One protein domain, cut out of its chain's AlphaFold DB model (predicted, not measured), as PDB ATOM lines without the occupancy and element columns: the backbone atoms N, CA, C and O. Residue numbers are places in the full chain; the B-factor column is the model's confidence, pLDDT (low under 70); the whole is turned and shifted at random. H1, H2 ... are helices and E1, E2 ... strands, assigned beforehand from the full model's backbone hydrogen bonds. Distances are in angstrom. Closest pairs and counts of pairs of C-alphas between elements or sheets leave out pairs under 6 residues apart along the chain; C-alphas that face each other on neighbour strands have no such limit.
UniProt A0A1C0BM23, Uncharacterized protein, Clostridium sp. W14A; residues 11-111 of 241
ATOM      1  N   TYR A  11      -0.028 -21.315  38.014       74.31
ATOM      2  CA  TYR A  11      -0.634 -20.073  37.544       74.31
ATOM      3  C   TYR A  11      -0.860 -20.100  36.031       74.31
ATOM      4  O   TYR A  11       0.027 -20.454  35.257       74.31
ATOM      5  N   LEU A  12      -2.028 -19.633  35.598       72.81
ATOM      6  CA  LEU A  12      -2.327 -19.316  34.205       72.81
ATOM      7  C   LEU A  12      -2.482 -17.810  34.066       72.81
ATOM      8  O   LEU A  12      -3.480 -17.251  34.511       72.81
ATOM      9  N   SER A  13      -1.506 -17.158  33.439       76.81
ATOM     10  CA  SER A  13      -1.539 -15.723  33.156       76.81
ATOM     11  C   SER A  13      -1.992 -15.476  31.719       76.81
ATOM     12  O   SER A  13      -1.319 -15.868  30.769       76.81
ATOM     13  N   ILE A  14      -3.142 -14.827  31.553       77.12
ATOM     14  CA  ILE A  14      -3.791 -14.601  30.260       77.12
ATOM     15  C   ILE A  14      -3.854 -13.097  30.007       77.12
ATOM     16  O   ILE A  14      -4.401 -12.350  30.815       77.12
ATOM     17  N   THR A  15      -3.314 -12.639  28.876       80.81
ATOM     18  CA  THR A  15      -3.493 -11.249  28.430       80.81
ATOM     19  C   THR A  15      -4.764 -11.177  27.581       80.81
ATOM     20  O   THR A  15      -4.759 -11.741  26.485       80.81
ATOM     21  N   PRO A  16      -5.849 -10.537  28.051       78.94
ATOM     22  CA  PRO A  16      -7.061 -10.399  27.255       78.94
ATOM     23  C   PRO A  16      -6.813  -9.475  26.057       78.94
ATOM     24  O   PRO A  16      -6.144  -8.449  26.180       78.94
ATOM     25  N   GLY A  17      -7.405  -9.793  24.908       76.19
ATOM     26  CA  GLY A  17      -7.410  -8.920  23.735       76.19
ATOM     27  C   GLY A  17      -8.428  -7.777  23.828       76.19
ATOM     28  O   GLY A  17      -8.399  -6.866  23.001       76.19
ATOM     29  N   SER A  18      -9.347  -7.812  24.804       77.69
ATOM     30  CA  SER A  18     -10.363  -6.773  25.036       77.69
ATOM     31  C   SER A  18     -10.959  -6.804  26.454       77.69
ATOM     32  O   SER A  18     -10.909  -7.823  27.140       77.69
ATOM     33  N   ASP A  19     -11.631  -5.723  26.869       75.81
ATOM     34  CA  ASP A  19     -12.326  -5.643  28.171       75.81
ATOM     35  C   ASP A  19     -13.465  -6.667  28.325       75.81
ATOM     36  O   ASP A  19     -13.723  -7.193  29.415       75.81
ATOM     37  N   SER A  20     -14.155  -6.978  27.222       78.12
ATOM     38  CA  SER A  20     -15.202  -8.006  27.208       78.12
ATOM     39  C   SER A  20     -14.615  -9.396  27.448       78.12
ATOM     40  O   SER A  20     -15.226 -10.212  28.138       78.12
ATOM     41  N   GLU A  21     -13.435  -9.668  26.894       77.69
ATOM     42  CA  GLU A  21     -12.714 -10.919  27.116       77.69
ATOM     43  C   GLU A  21     -12.196 -11.001  28.552       77.69
ATOM     44  O   GLU A  21     -12.395 -12.018  29.212       77.69
ATOM     45  N   ALA A  22     -11.645  -9.908  29.089       76.31
ATOM     46  CA  ALA A  22     -11.228  -9.824  30.488       76.31
ATOM     47  C   ALA A  22     -12.376 -10.164  31.454       76.31
ATOM     48  O   ALA A  22     -12.197 -10.925  32.404       76.31
ATOM     49  N   SER A  23     -13.577  -9.642  31.187       77.69
ATOM     50  CA  SER A  23     -14.768  -9.921  31.996       77.69
ATOM     51  C   SER A  23     -15.181 -11.394  31.942       77.69
ATOM     52  O   SER A  23     -15.586 -11.950  32.959       77.69
ATOM     53  N   ALA A  24     -15.052 -12.040  30.779       76.25
ATOM     54  CA  ALA A  24     -15.340 -13.463  30.622       76.25
ATOM     55  C   ALA A  24     -14.270 -14.359  31.272       76.25
ATOM     56  O   ALA A  24     -14.608 -15.369  31.884       76.25
ATOM     57  N   LEU A  25     -12.991 -13.984  31.183       77.44
ATOM     58  CA  LEU A  25     -11.879 -14.718  31.799       77.44
ATOM     59  C   LEU A  25     -11.953 -14.708  33.330       77.44
ATOM     60  O   LEU A  25     -11.650 -15.718  33.954       77.44
ATOM     61  N   LYS A  26     -12.430 -13.615  33.941       75.88
ATOM     62  CA  LYS A  26     -12.688 -13.535  35.394       75.88
ATOM     63  C   LYS A  26     -13.795 -14.469  35.884       75.88
ATOM     64  O   LYS A  26     -13.963 -14.640  37.085       75.88
ATOM     65  N   GLN A  27     -14.559 -15.060  34.969       77.06
ATOM     66  CA  GLN A  27     -15.532 -16.092  35.305       77.06
ATOM     67  C   GLN A  27     -14.910 -17.486  35.290       77.06
ATOM     68  O   GLN A  27     -15.633 -18.433  35.552       77.06
ATOM     69  N   LEU A  28     -13.632 -17.666  34.947       79.31
ATOM     70  CA  LEU A  28     -12.983 -18.977  34.960       79.31
ATOM     71  C   LEU A  28     -12.479 -19.347  36.362       79.31
ATOM     72  O   LEU A  28     -12.153 -18.491  37.178       79.31
ATOM     73  N   CYS A  29     -12.417 -20.647  36.623       78.88
ATOM     74  CA  CYS A  29     -11.883 -21.268  37.829       78.88
ATOM     75  C   CYS A  29     -11.256 -22.620  37.475       78.88
ATOM     76  O   CYS A  29     -11.598 -23.229  36.452       78.88
ATOM     77  N   PHE A  30     -10.381 -23.112  38.346       80.00
ATOM     78  CA  PHE A  30     -10.080 -24.536  38.371       80.00
ATOM     79  C   PHE A  30     -11.224 -25.249  39.085       80.00
ATOM     80  O   PHE A  30     -11.649 -24.831  40.154       80.00
ATOM     81  N   GLN A  31     -11.761 -26.304  38.485       81.19
ATOM     82  CA  GLN A  31     -12.792 -27.137  39.090       81.19
ATOM     83  C   GLN A  31     -12.232 -28.535  39.301       81.19
ATOM     84  O   GLN A  31     -11.774 -29.158  38.339       81.19
ATOM     85  N   ASN A  32     -12.332 -29.033  40.529       80.81
ATOM     86  CA  ASN A  32     -12.042 -30.425  40.824       80.81
ATOM     87  C   ASN A  32     -13.059 -31.315  40.095       80.81
ATOM     88  O   ASN A  32     -14.275 -31.128  40.174       80.81
ATOM     89  N   THR A  33     -12.550 -32.261  39.319       80.44
ATOM     90  CA  THR A  33     -13.331 -33.136  38.441       80.44
ATOM     91  C   THR A  33     -14.047 -34.258  39.187       80.44
ATOM     92  O   THR A  33     -15.054 -34.758  38.687       80.44
ATOM     93  N   GLU A  34     -13.584 -34.607  40.387       79.94
ATOM     94  CA  GLU A  34     -14.172 -35.623  41.258       79.94
ATOM     95  C   GLU A  34     -15.299 -35.039  42.115       79.94
ATOM     96  O   GLU A  34     -16.388 -35.610  42.186       79.94
ATOM     97  N   THR A  35     -15.061 -33.882  42.739       75.19
ATOM     98  CA  THR A  35     -16.015 -33.246  43.664       75.19
ATOM     99  C   THR A  35     -16.953 -32.264  42.964       75.19
ATOM    100  O   THR A  35     -18.063 -32.012  43.433       75.19
ATOM    101  N   GLY A  36     -16.532 -31.704  41.826       73.75
ATOM    102  CA  GLY A  36     -17.228 -30.614  41.146       73.75
ATOM    103  C   GLY A  36     -17.048 -29.248  41.816       73.75
ATOM    104  O   GLY A  36     -17.634 -28.271  41.335       73.75
ATOM    105  N   ASN A  37     -16.254 -29.153  42.884       74.19
ATOM    106  CA  ASN A  37     -16.019 -27.905  43.597       74.19
ATOM    107  C   ASN A  37     -15.117 -26.964  42.784       74.19
ATOM    108  O   ASN A  37     -14.138 -27.416  42.182       74.19
ATOM    109  N   PRO A  38     -15.437 -25.661  42.729       74.62
ATOM    110  CA  PRO A  38     -14.529 -24.671  42.182       74.62
ATOM    111  C   PRO A  38     -13.473 -24.287  43.224       74.62
ATOM    112  O   PRO A  38     -13.802 -23.985  44.370       74.62
ATOM    113  N   VAL A  39     -12.222 -24.197  42.785       72.38
ATOM    114  CA  VAL A  39     -11.201 -23.371  43.425       72.38
ATOM    115  C   VAL A  39     -11.519 -21.934  43.023       72.38
ATOM    116  O   VAL A  39     -11.363 -21.551  41.858       72.38
ATOM    117  N   ASP A  40     -12.088 -21.171  43.957       61.94
ATOM    118  CA  ASP A  40     -12.555 -19.816  43.680       61.94
ATOM    119  C   ASP A  40     -11.380 -18.916  43.242       61.94
ATOM    120  O   ASP A  40     -10.274 -18.974  43.778       61.94
ATOM    121  N   PHE A  41     -11.632 -18.068  42.241       57.81
ATOM    122  CA  PHE A  41     -10.680 -17.064  41.778       57.81
ATOM    123  C   PHE A  41     -10.363 -16.082  42.911       57.81
ATOM    124  O   PHE A  41     -11.275 -15.471  43.473       57.81
ATOM    125  N   PHE A  42      -9.077 -15.904  43.210       57.53
ATOM    126  CA  PHE A  42      -8.627 -15.006  44.263       57.53
ATOM    127  C   PHE A  42      -7.571 -14.042  43.719       57.53
ATOM    128  O   PHE A  42      -6.410 -14.406  43.538       57.53
ATOM    129  N   ASP A  43      -7.975 -12.789  43.479       53.50
ATOM    130  CA  ASP A  43      -7.064 -11.715  43.046       53.50
ATOM    131  C   ASP A  43      -5.880 -11.556  44.019       53.50
ATOM    132  O   ASP A  43      -4.774 -11.185  43.623       53.50
ATOM    133  N   GLU A  44      -6.097 -11.864  45.302       51.16
ATOM    134  CA  GLU A  44      -5.109 -11.632  46.351       51.16
ATOM    135  C   GLU A  44      -3.936 -12.627  46.303       51.16
ATOM    136  O   GLU A  44      -2.830 -12.258  46.705       51.16
ATOM    137  N   ILE A  45      -4.121 -13.823  45.718       54.81
ATOM    138  CA  ILE A  45      -3.037 -14.804  45.507       54.81
ATOM    139  C   ILE A  45      -1.927 -14.206  44.630       54.81
ATOM    140  O   ILE A  45      -0.744 -14.373  44.917       54.81
ATOM    141  N   ILE A  46      -2.296 -13.430  43.606       53.22
ATOM    142  CA  ILE A  46      -1.349 -12.753  42.701       53.22
ATOM    143  C   ILE A  46      -0.604 -11.643  43.448       53.22
ATOM    144  O   ILE A  46       0.556 -11.332  43.171       53.22
ATOM    145  N   THR A  47      -1.279 -11.009  44.407       52.88
ATOM    146  CA  THR A  47      -0.702  -9.905  45.167       52.88
ATOM    147  C   THR A  47       0.190 -10.388  46.323       52.88
ATOM    148  O   THR A  47       1.088  -9.651  46.755       52.88
ATOM    149  N   GLY A  48       0.033 -11.639  46.763       53.69
ATOM    150  CA  GLY A  48       0.697 -12.208  47.937       53.69
ATOM    151  C   GLY A  48       0.238 -11.559  49.245       53.69
ATOM    152  O   GLY A  48      -0.605 -10.660  49.236       53.69
ATOM    153  N   ASN A  49       0.832 -11.987  50.365       51.28
ATOM    154  CA  ASN A  49       0.512 -11.451  51.690       51.28
ATOM    155  C   ASN A  49       0.652  -9.920  51.685       51.28
ATOM    156  O   ASN A  49       1.654  -9.367  51.223       51.28
ATOM    157  N   GLY A  50      -0.440  -9.258  52.068       58.09
ATOM    158  CA  GLY A  50      -0.628  -7.819  51.949       58.09
ATOM    159  C   GLY A  50       0.271  -7.000  52.874       58.09
ATOM    160  O   GLY A  50       1.280  -7.457  53.396       58.09
ATOM    161  N   VAL A  51      -0.119  -5.747  53.073       58.78
ATOM    162  CA  VAL A  51       0.511  -4.856  54.050       58.78
ATOM    163  C   VAL A  51       0.326  -5.449  55.452       58.78
ATOM    164  O   VAL A  51      -0.791  -5.824  55.804       58.78
ATOM    165  N   GLU A  52       1.387  -5.548  56.256       62.97
ATOM    166  CA  GLU A  52       1.258  -5.961  57.658       62.97
ATOM    167  C   GLU A  52       0.493  -4.900  58.457       62.97
ATOM    168  O   GLU A  52       0.672  -3.700  58.264       62.97
ATOM    169  N   HIS A  53      -0.368  -5.321  59.386       61.41
ATOM    170  CA  HIS A  53      -1.152  -4.380  60.205       61.41
ATOM    171  C   HIS A  53      -0.281  -3.568  61.181       61.41
ATOM    172  O   HIS A  53      -0.641  -2.471  61.608       61.41
ATOM    173  N   VAL A  54       0.899  -4.091  61.518       61.81
ATOM    174  CA  VAL A  54       1.825  -3.491  62.481       61.81
ATOM    175  C   VAL A  54       2.387  -2.170  61.941       61.81
ATOM    176  O   VAL A  54       2.876  -2.099  60.822       61.81
ATOM    177  N   GLY A  55       2.351  -1.115  62.765       67.69
ATOM    178  CA  GLY A  55       2.942   0.190  62.435       67.69
ATOM    179  C   GLY A  55       1.973   1.234  61.871       67.69
ATOM    180  O   GLY A  55       2.406   2.338  61.549       67.69
ATOM    181  N   PHE A  56       0.671   0.937  61.790       75.50
ATOM    182  CA  PHE A  56      -0.346   1.913  61.393       75.50
ATOM    183  C   PHE A  56      -1.034   2.560  62.598       75.50
ATOM    184  O   PHE A  56      -1.599   1.884  63.454       75.50
ATOM    185  N   ASP A  57      -1.096   3.894  62.599       83.06
ATOM    186  CA  ASP A  57      -1.726   4.686  63.667       83.06
ATOM    187  C   ASP A  57      -3.259   4.534  63.731       83.06
ATOM    188  O   ASP A  57      -3.914   5.030  64.649       83.06
ATOM    189  N   SER A  58      -3.870   3.901  62.721       86.44
ATOM    190  CA  SER A  58      -5.306   3.610  62.698       86.44
ATOM    191  C   SER A  58      -5.685   2.555  61.657       86.44
ATOM    192  O   SER A  58      -5.065   2.441  60.600       86.44
ATOM    193  N   GLU A  59      -6.821   1.893  61.888       85.81
ATOM    194  CA  GLU A  59      -7.451   0.959  60.940       85.81
ATOM    195  C   GLU A  59      -7.729   1.598  59.569       85.81
ATOM    196  O   GLU A  59      -7.643   0.957  58.523       85.81
ATOM    197  N   LYS A  60      -8.052   2.895  59.552       88.88
ATOM    198  CA  LYS A  60      -8.289   3.638  58.311       88.88
ATOM    199  C   LYS A  60      -7.001   3.806  57.501       88.88
ATOM    200  O   LYS A  60      -7.055   3.727  56.275       88.88
ATOM    201  N   ALA A  61      -5.873   4.049  58.171       80.44
ATOM    202  CA  ALA A  61      -4.567   4.163  57.527       80.44
ATOM    203  C   ALA A  61      -4.111   2.808  56.973       80.44
ATOM    204  O   ALA A  61      -3.731   2.735  55.807       80.44
ATOM    205  N   TYR A  62      -4.279   1.740  57.757       77.44
ATOM    206  CA  TYR A  62      -4.018   0.370  57.323       77.44
ATOM    207  C   TYR A  62      -4.827  -0.011  56.074       77.44
ATOM    208  O   TYR A  62      -4.260  -0.347  55.037       77.44
ATOM    209  N   LYS A  63      -6.159   0.146  56.105       80.38
ATOM    210  CA  LYS A  63      -7.024  -0.169  54.951       80.38
ATOM    211  C   LYS A  63      -6.683   0.638  53.702       80.38
ATOM    212  O   LYS A  63      -6.839   0.145  52.586       80.38
ATOM    213  N   LYS A  64      -6.245   1.890  53.876       84.94
ATOM    214  CA  LYS A  64      -5.783   2.720  52.762       84.94
ATOM    215  C   LYS A  64      -4.500   2.147  52.151       84.94
ATOM    216  O   LYS A  64      -4.453   2.007  50.934       84.94
ATOM    217  N   ALA A  65      -3.526   1.771  52.978       77.44
ATOM    218  CA  ALA A  65      -2.274   1.171  52.526       77.44
ATOM    219  C   ALA A  65      -2.492  -0.176  51.823       77.44
ATOM    220  O   ALA A  65      -1.950  -0.380  50.742       77.44
ATOM    221  N   VAL A  66      -3.355  -1.048  52.363       73.62
ATOM    222  CA  VAL A  66      -3.756  -2.305  51.702       73.62
ATOM    223  C   VAL A  66      -4.320  -2.022  50.309       73.62
ATOM    224  O   VAL A  66      -3.878  -2.610  49.331       73.62
ATOM    225  N   LYS A  67      -5.252  -1.067  50.190       78.56
ATOM    226  CA  LYS A  67      -5.859  -0.718  48.899       78.56
ATOM    227  C   LYS A  67      -4.840  -0.178  47.888       78.56
ATOM    228  O   LYS A  67      -4.936  -0.494  46.704       78.56
ATOM    229  N   GLU A  68      -3.906   0.657  48.334       79.38
ATOM    230  CA  GLU A  68      -2.840   1.209  47.488       79.38
ATOM    231  C   GLU A  68      -1.864   0.118  47.025       79.38
ATOM    232  O   GLU A  68      -1.511   0.080  45.846       79.38
ATOM    233  N   ASP A  69      -1.496  -0.807  47.911       72.31
ATOM    234  CA  ASP A  69      -0.636  -1.943  47.586       72.31
ATOM    235  C   ASP A  69      -1.304  -2.910  46.595       72.31
ATOM    236  O   ASP A  69      -0.704  -3.249  45.572       72.31
ATOM    237  N   THR A  70      -2.575  -3.268  46.813       71.12
ATOM    238  CA  THR A  70      -3.361  -4.063  45.854       71.12
ATOM    239  C   THR A  70      -3.424  -3.375  44.490       71.12
ATOM    240  O   THR A  70      -3.156  -4.006  43.469       71.12
ATOM    241  N   ALA A  71      -3.728  -2.072  44.446       73.12
ATOM    242  CA  ALA A  71      -3.810  -1.326  43.190       73.12
ATOM    243  C   ALA A  71      -2.465  -1.278  42.448       73.12
ATOM    244  O   ALA A  71      -2.431  -1.462  41.230       73.12
ATOM    245  N   ARG A  72      -1.354  -1.081  43.169       71.81
ATOM    246  CA  ARG A  72       0.000  -1.120  42.602       71.81
ATOM    247  C   ARG A  72       0.311  -2.494  42.009       71.81
ATOM    248  O   ARG A  72       0.753  -2.569  40.868       71.81
ATOM    249  N   LYS A  73       0.060  -3.574  42.750       65.88
ATOM    250  CA  LYS A  73       0.335  -4.948  42.299       65.88
ATOM    251  C   LYS A  73      -0.516  -5.327  41.079       65.88
ATOM    252  O   LYS A  73       0.002  -5.897  40.123       65.88
ATOM    253  N   LEU A  74      -1.783  -4.911  41.050       67.31
ATOM    254  CA  LEU A  74      -2.644  -5.065  39.874       67.31
ATOM    255  C   LEU A  74      -2.152  -4.249  38.668       67.31
ATOM    256  O   LEU A  74      -2.255  -4.724  37.538       67.31
ATOM    257  N   ALA A  75      -1.588  -3.055  38.883       67.56
ATOM    258  CA  ALA A  75      -1.015  -2.246  37.806       67.56
ATOM    259  C   ALA A  75       0.215  -2.917  37.164       67.56
ATOM    260  O   ALA A  75       0.357  -2.880  35.942       67.56
ATOM    261  N   VAL A  76       1.059  -3.588  37.957       63.06
ATOM    262  CA  VAL A  76       2.203  -4.377  37.449       63.06
ATOM    263  C   VAL A  76       1.735  -5.577  36.619       63.06
ATOM    264  O   VAL A  76       2.409  -5.973  35.670       63.06
ATOM    265  N   ASN A  77       0.542  -6.112  36.899       65.50
ATOM    266  CA  ASN A  77      -0.033  -7.217  36.134       65.50
ATOM    267  C   ASN A  77      -0.475  -6.810  34.708       65.50
ATOM    268  O   ASN A  77      -0.908  -7.663  33.939       65.50
ATOM    269  N   ASN A  78      -0.367  -5.525  34.332       65.75
ATOM    270  CA  ASN A  78      -0.574  -4.987  32.977       65.75
ATOM    271  C   ASN A  78      -1.866  -5.475  32.283       65.75
ATOM    272  O   ASN A  78      -1.873  -5.804  31.098       65.75
ATOM    273  N   GLY A  79      -2.961  -5.581  33.043       67.94
ATOM    274  CA  GLY A  79      -4.261  -6.039  32.536       67.94
ATOM    275  C   GLY A  79      -4.400  -7.555  32.339       67.94
ATOM    276  O   GLY A  79      -5.437  -8.003  31.854       67.94
ATOM    277  N   ARG A  80      -3.400  -8.355  32.723       72.62
ATOM    278  CA  ARG A  80      -3.473  -9.822  32.694       72.62
ATOM    279  C   ARG A  80      -4.481 -10.342  33.718       72.62
ATOM    280  O   ARG A  80      -4.590  -9.823  34.829       72.62
ATOM    281  N   ILE A  81      -5.183 -11.405  33.349       75.00
ATOM    282  CA  ILE A  81      -6.008 -12.214  34.247       75.00
ATOM    283  C   ILE A  81      -5.175 -13.422  34.660       75.00
ATOM    284  O   ILE A  81      -4.691 -14.144  33.792       75.00
ATOM    285  N   VAL A  82      -4.982 -13.636  35.962       72.50
ATOM    286  CA  VAL A  82      -4.206 -14.774  36.472       72.50
ATOM    287  C   VAL A  82      -5.120 -15.711  37.244       72.50
ATOM    288  O   VAL A  82      -5.683 -15.320  38.258       72.50
ATOM    289  N   LEU A  83      -5.262 -16.943  36.769       74.94
ATOM    290  CA  LEU A  83      -5.939 -18.016  37.495       74.94
ATOM    291  C   LEU A  83      -4.879 -18.807  38.260       74.94
ATOM    292  O   LEU A  83      -3.888 -19.211  37.655       74.94
ATOM    293  N   ALA A  84      -5.079 -19.040  39.553       75.44
ATOM    294  CA  ALA A  84      -4.176 -19.842  40.368       75.44
ATOM    295  C   ALA A  84      -4.888 -21.103  40.857       75.44
ATOM    296  O   ALA A  84      -6.037 -21.032  41.300       75.44
ATOM    297  N   LEU A  85      -4.217 -22.244  40.755       76.56
ATOM    298  CA  LEU A  85      -4.651 -23.490  41.367       76.56
ATOM    299  C   LEU A  85      -3.974 -23.623  42.730       76.56
ATOM    300  O   LEU A  85      -2.771 -23.864  42.790       76.56
ATOM    301  N   ASP A  86      -4.764 -23.492  43.793       75.25
ATOM    302  CA  ASP A  86      -4.380 -23.837  45.161       75.25
ATOM    303  C   ASP A  86      -5.192 -25.057  45.623       75.25
ATOM    304  O   ASP A  86      -6.366 -24.910  45.980       75.25
ATOM    305  N   PRO A  87      -4.602 -26.269  45.598       70.56
ATOM    306  CA  PRO A  87      -5.286 -27.482  46.035       70.56
ATOM    307  C   PRO A  87      -5.749 -27.422  47.496       70.56
ATOM    308  O   PRO A  87      -6.786 -27.998  47.821       70.56
ATOM    309  N   GLY A  88      -5.045 -26.680  48.364       70.69
ATOM    310  CA  GLY A  88      -5.405 -26.559  49.781       70.69
ATOM    311  C   GLY A  88      -6.763 -25.896  50.008       70.69
ATOM    312  O   GLY A  88      -7.448 -26.208  50.984       70.69
ATOM    313  N   MET A  89      -7.196 -25.045  49.074       66.44
ATOM    314  CA  MET A  89      -8.513 -24.401  49.096       66.44
ATOM    315  C   MET A  89      -9.660 -25.335  48.670       66.44
ATOM    316  O   MET A  89     -10.819 -25.023  48.938       66.44
ATOM    317  N   ASP A  90      -9.365 -26.469  48.027       66.06
ATOM    318  CA  ASP A  90     -10.367 -27.459  47.606       66.06
ATOM    319  C   ASP A  90     -10.486 -28.634  48.587       66.06
ATOM    320  O   ASP A  90     -11.593 -29.018  48.976       66.06
ATOM    321  N   ASP A  91      -9.362 -29.187  49.047       67.25
ATOM    322  CA  ASP A  91      -9.351 -30.393  49.882       67.25
ATOM    323  C   ASP A  91      -9.045 -30.147  51.369       67.25
ATOM    324  O   ASP A  91      -8.958 -31.092  52.159       67.25
ATOM    325  N   ASN A  92      -8.958 -28.876  51.778       61.25
ATOM    326  CA  ASN A  92      -8.579 -28.443  53.125       61.25
ATOM    327  C   ASN A  92      -7.210 -28.981  53.582       61.25
ATOM    328  O   ASN A  92      -6.985 -29.132  54.793       61.25
ATOM    329  N   ARG A  93      -6.273 -29.273  52.665       63.62
ATOM    330  CA  ARG A  93      -4.868 -29.466  53.052       63.62
ATOM    331  C   ARG A  93      -4.399 -28.210  53.793       63.62
ATOM    332  O   ARG A  93      -4.453 -27.102  53.276       63.62
ATOM    333  N   LEU A  94      -3.931 -28.400  55.029       48.06
ATOM    334  CA  LEU A  94      -3.454 -27.318  55.904       48.06
ATOM    335  C   LEU A  94      -2.224 -26.585  55.338       48.06
ATOM    336  O   LEU A  94      -1.965 -25.450  55.729       48.06
ATOM    337  N   ALA A  95      -1.467 -27.252  54.465       53.41
ATOM    338  CA  ALA A  95      -0.390 -26.719  53.639       53.41
ATOM    339  C   ALA A  95      -0.028 -27.771  52.576       53.41
ATOM    340  O   ALA A  95      -0.107 -28.975  52.851       53.41
ATOM    341  N   GLY A  96       0.388 -27.333  51.391       57.41
ATOM    342  CA  GLY A  96       0.905 -28.214  50.346       57.41
ATOM    343  C   GLY A  96       1.159 -27.477  49.037       57.41
ATOM    344  O   GLY A  96       0.388 -26.592  48.666       57.41
ATOM    345  N   ASP A  97       2.245 -27.861  48.377       67.12
ATOM    346  CA  ASP A  97       2.585 -27.470  47.014       67.12
ATOM    347  C   ASP A  97       1.656 -28.175  46.017       67.12
ATOM    348  O   ASP A  97       1.296 -29.342  46.200       67.12
ATOM    349  N   CYS A  98       1.271 -27.478  44.953       71.81
ATOM    350  CA  CYS A  98       0.613 -28.063  43.797       71.81
ATOM    351  C   CYS A  98       1.600 -28.984  43.077       71.81
ATOM    352  O   CYS A  98       2.620 -28.548  42.545       71.81
ATOM    353  N   THR A  99       1.270 -30.268  43.012       75.50
ATOM    354  CA  THR A  99       2.077 -31.280  42.327       75.50
ATOM    355  C   THR A  99       1.563 -31.550  40.913       75.50
ATOM    356  O   THR A  99       0.450 -31.172  40.544       75.50
ATOM    357  N   ALA A 100       2.367 -32.247  40.104       75.31
ATOM    358  CA  ALA A 100       1.931 -32.716  38.788       75.31
ATOM    359  C   ALA A 100       0.728 -33.675  38.875       75.31
ATOM    360  O   ALA A 100      -0.099 -33.692  37.965       75.31
ATOM    361  N   ASP A 101       0.612 -34.437  39.966       77.12
ATOM    362  CA  ASP A 101      -0.508 -35.353  40.179       77.12
ATOM    363  C   ASP A 101      -1.808 -34.587  40.428       77.12
ATOM    364  O   ASP A 101      -2.832 -34.951  39.850       77.12
ATOM    365  N   ASP A 102      -1.756 -33.479  41.183       77.56
ATOM    366  CA  ASP A 102      -2.928 -32.632  41.431       77.56
ATOM    367  C   ASP A 102      -3.558 -32.172  40.102       77.56
ATOM    368  O   ASP A 102      -4.778 -32.206  39.968       77.56
ATOM    369  N   LEU A 103      -2.758 -31.864  39.070       75.06
ATOM    370  CA  LEU A 103      -3.250 -31.406  37.758       75.06
ATOM    371  C   LEU A 103      -4.207 -32.385  37.062       75.06
ATOM    372  O   LEU A 103      -5.066 -31.943  36.300       75.06
ATOM    373  N   ASN A 104      -4.108 -33.689  37.336       80.69
ATOM    374  CA  ASN A 104      -5.010 -34.690  36.756       80.69
ATOM    375  C   ASN A 104      -6.432 -34.616  37.331       80.69
ATOM    376  O   ASN A 104      -7.368 -35.149  36.736       80.69
ATOM    377  N   HIS A 105      -6.599 -33.947  38.472       81.00
ATOM    378  CA  HIS A 105      -7.872 -33.841  39.173       81.00
ATOM    379  C   HIS A 105      -8.608 -32.536  38.864       81.00
ATOM    380  O   HIS A 105      -9.788 -32.430  39.201       81.00
ATOM    381  N   TYR A 106      -7.983 -31.571  38.178       80.12
ATOM    382  CA  TYR A 106      -8.587 -30.267  37.895       80.12
ATOM    383  C   TYR A 106      -8.775 -30.007  36.403       80.12
ATOM    384  O   TYR A 106      -7.991 -30.412  35.550       80.12
ATOM    385  N   ARG A 107      -9.822 -29.247  36.085       80.12
ATOM    386  CA  ARG A 107     -10.052 -28.682  34.750       80.12
ATOM    387  C   ARG A 107     -10.338 -27.194  34.837       80.12
ATOM    388  O   ARG A 107     -10.868 -26.723  35.840       80.12
ATOM    389  N   LEU A 108     -10.099 -26.470  33.748       80.31
ATOM    390  CA  LEU A 108     -10.636 -25.121  33.598       80.31
ATOM    391  C   LEU A 108     -12.138 -25.186  33.330       80.31
ATOM    392  O   LEU A 108     -12.596 -25.805  32.369       80.31
ATOM    393  N   ALA A 109     -12.904 -24.522  34.182       76.44
ATOM    394  CA  ALA A 109     -14.342 -24.371  34.046       76.44
ATOM    395  C   ALA A 109     -14.732 -22.925  34.343       76.44
ATOM    396  O   ALA A 109     -13.966 -22.160  34.918       76.44
ATOM    397  N   ARG A 110     -15.944 -22.531  33.970       74.62
ATOM    398  CA  ARG A 110     -16.503 -21.255  34.419       74.62
ATOM    399  C   ARG A 110     -17.150 -21.424  35.804       74.62
ATOM    400  O   ARG A 110     -17.893 -22.382  36.021       74.62
ATOM    401  N   ASN A 111     -16.866 -20.504  36.722       67.12
ATOM    402  CA  ASN A 111     -17.404 -20.416  38.074       67.12
ATOM    403  C   ASN A 111     -18.881 -20.000  38.019       67.12
ATOM    404  O   ASN A 111     -19.225 -18.819  37.979       67.12
TER     405      ASN A 111
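AT A GLANCE: This is residues 11 to 111 of the 241 residues of an uncharacterized protein of Clostridium sp. W14A (UniProt A0A1C0BM23). Two small strand pairs, E1 with E3 and E2 with E4, stand side by side where E2 comes near E3, and the long helix H3 reaches away from them as an arm, with the short helix H2 between H3 and E3. H1 lies near one end of E3, while H4 and H5 lie near the other end of the strand pairs, by the end of E2. The printed part has 101 residues, with five named helices and four named strands in the order E1 H1 E2 H2 H3 E3 H4 H5 E4, of mixed class; both two-stranded sheets are antiparallel. The whole is loose, with a radius of gyration of the C-alphas of 15.9 A, and flat, spanning 48 by 38 by 20 A.

HOW THE PARTS SIT: E1, residues 11 to 14, and E3, residues 81 to 85, are antiparallel neighbours at 160 degrees, with N 12 and O 83 within hydrogen-bond range at 2.8 A. E2, residues 28 to 32, and E4, residues 106 to 110, are antiparallel neighbours at 141 degrees, with N 31 and O 107 within range at 2.8 A. Between the sheets, the closest C-alphas of E2 and E3 are those of Phe 30 and Leu 85, 6.3 A. E1 and E4 are apart. Residues 30 to 31 of E2 also pair, antiparallel, with residues 38 to 39. H2, residues 43 to 47, has its closest C-alphas to E3 at Ile 46 and Val 82, 7.1 A. H3, residues 59 to 76, touches H2 with residues 70 to 74 alone, the closest C-alphas being those of Thr 47 and Lys 73, 5.8 A. For H1, residues 19 to 25, the closest C-alphas to E3 are those of Leu 25 and Ile 81, 6.8 A. H4, residues 88 to 91, and H5, residues 102 to 105, are apart; Asn 32 of E2 has its C-alpha 7.6 A from that of Asp 90 and 5.6 A from that of His 105. Every O i to N i+4 pair is within range in H1 and H3; H2 has 0 of 1, but 2 of 2 O i to N i+3 pairs, and H4 and H5 are too short for an i+4 pair.

IN THESE COORDINATES: E1 begins at C-alpha 11, (-0.634, -20.073, 37.544). H3 runs 26.0 A from C-alpha 59 at (-7.451, 0.959, 60.940). E3 measures 13.4 A, E2 12.9 A and E4 12.5 A, ending at C-alpha 110, (-16.503, -21.255, 34.419).

THE WHOLE: The C-alphas farthest apart, of Asp 57 and Asn 104, are 47.8 A from each other. The printed part has no cut. The link from H2 to H3, 11 residues, is long. Mean pLDDT of the printed part is 71.7; residues 40 to 55, 73 to 79, 89 to 97 and 111 are under 70.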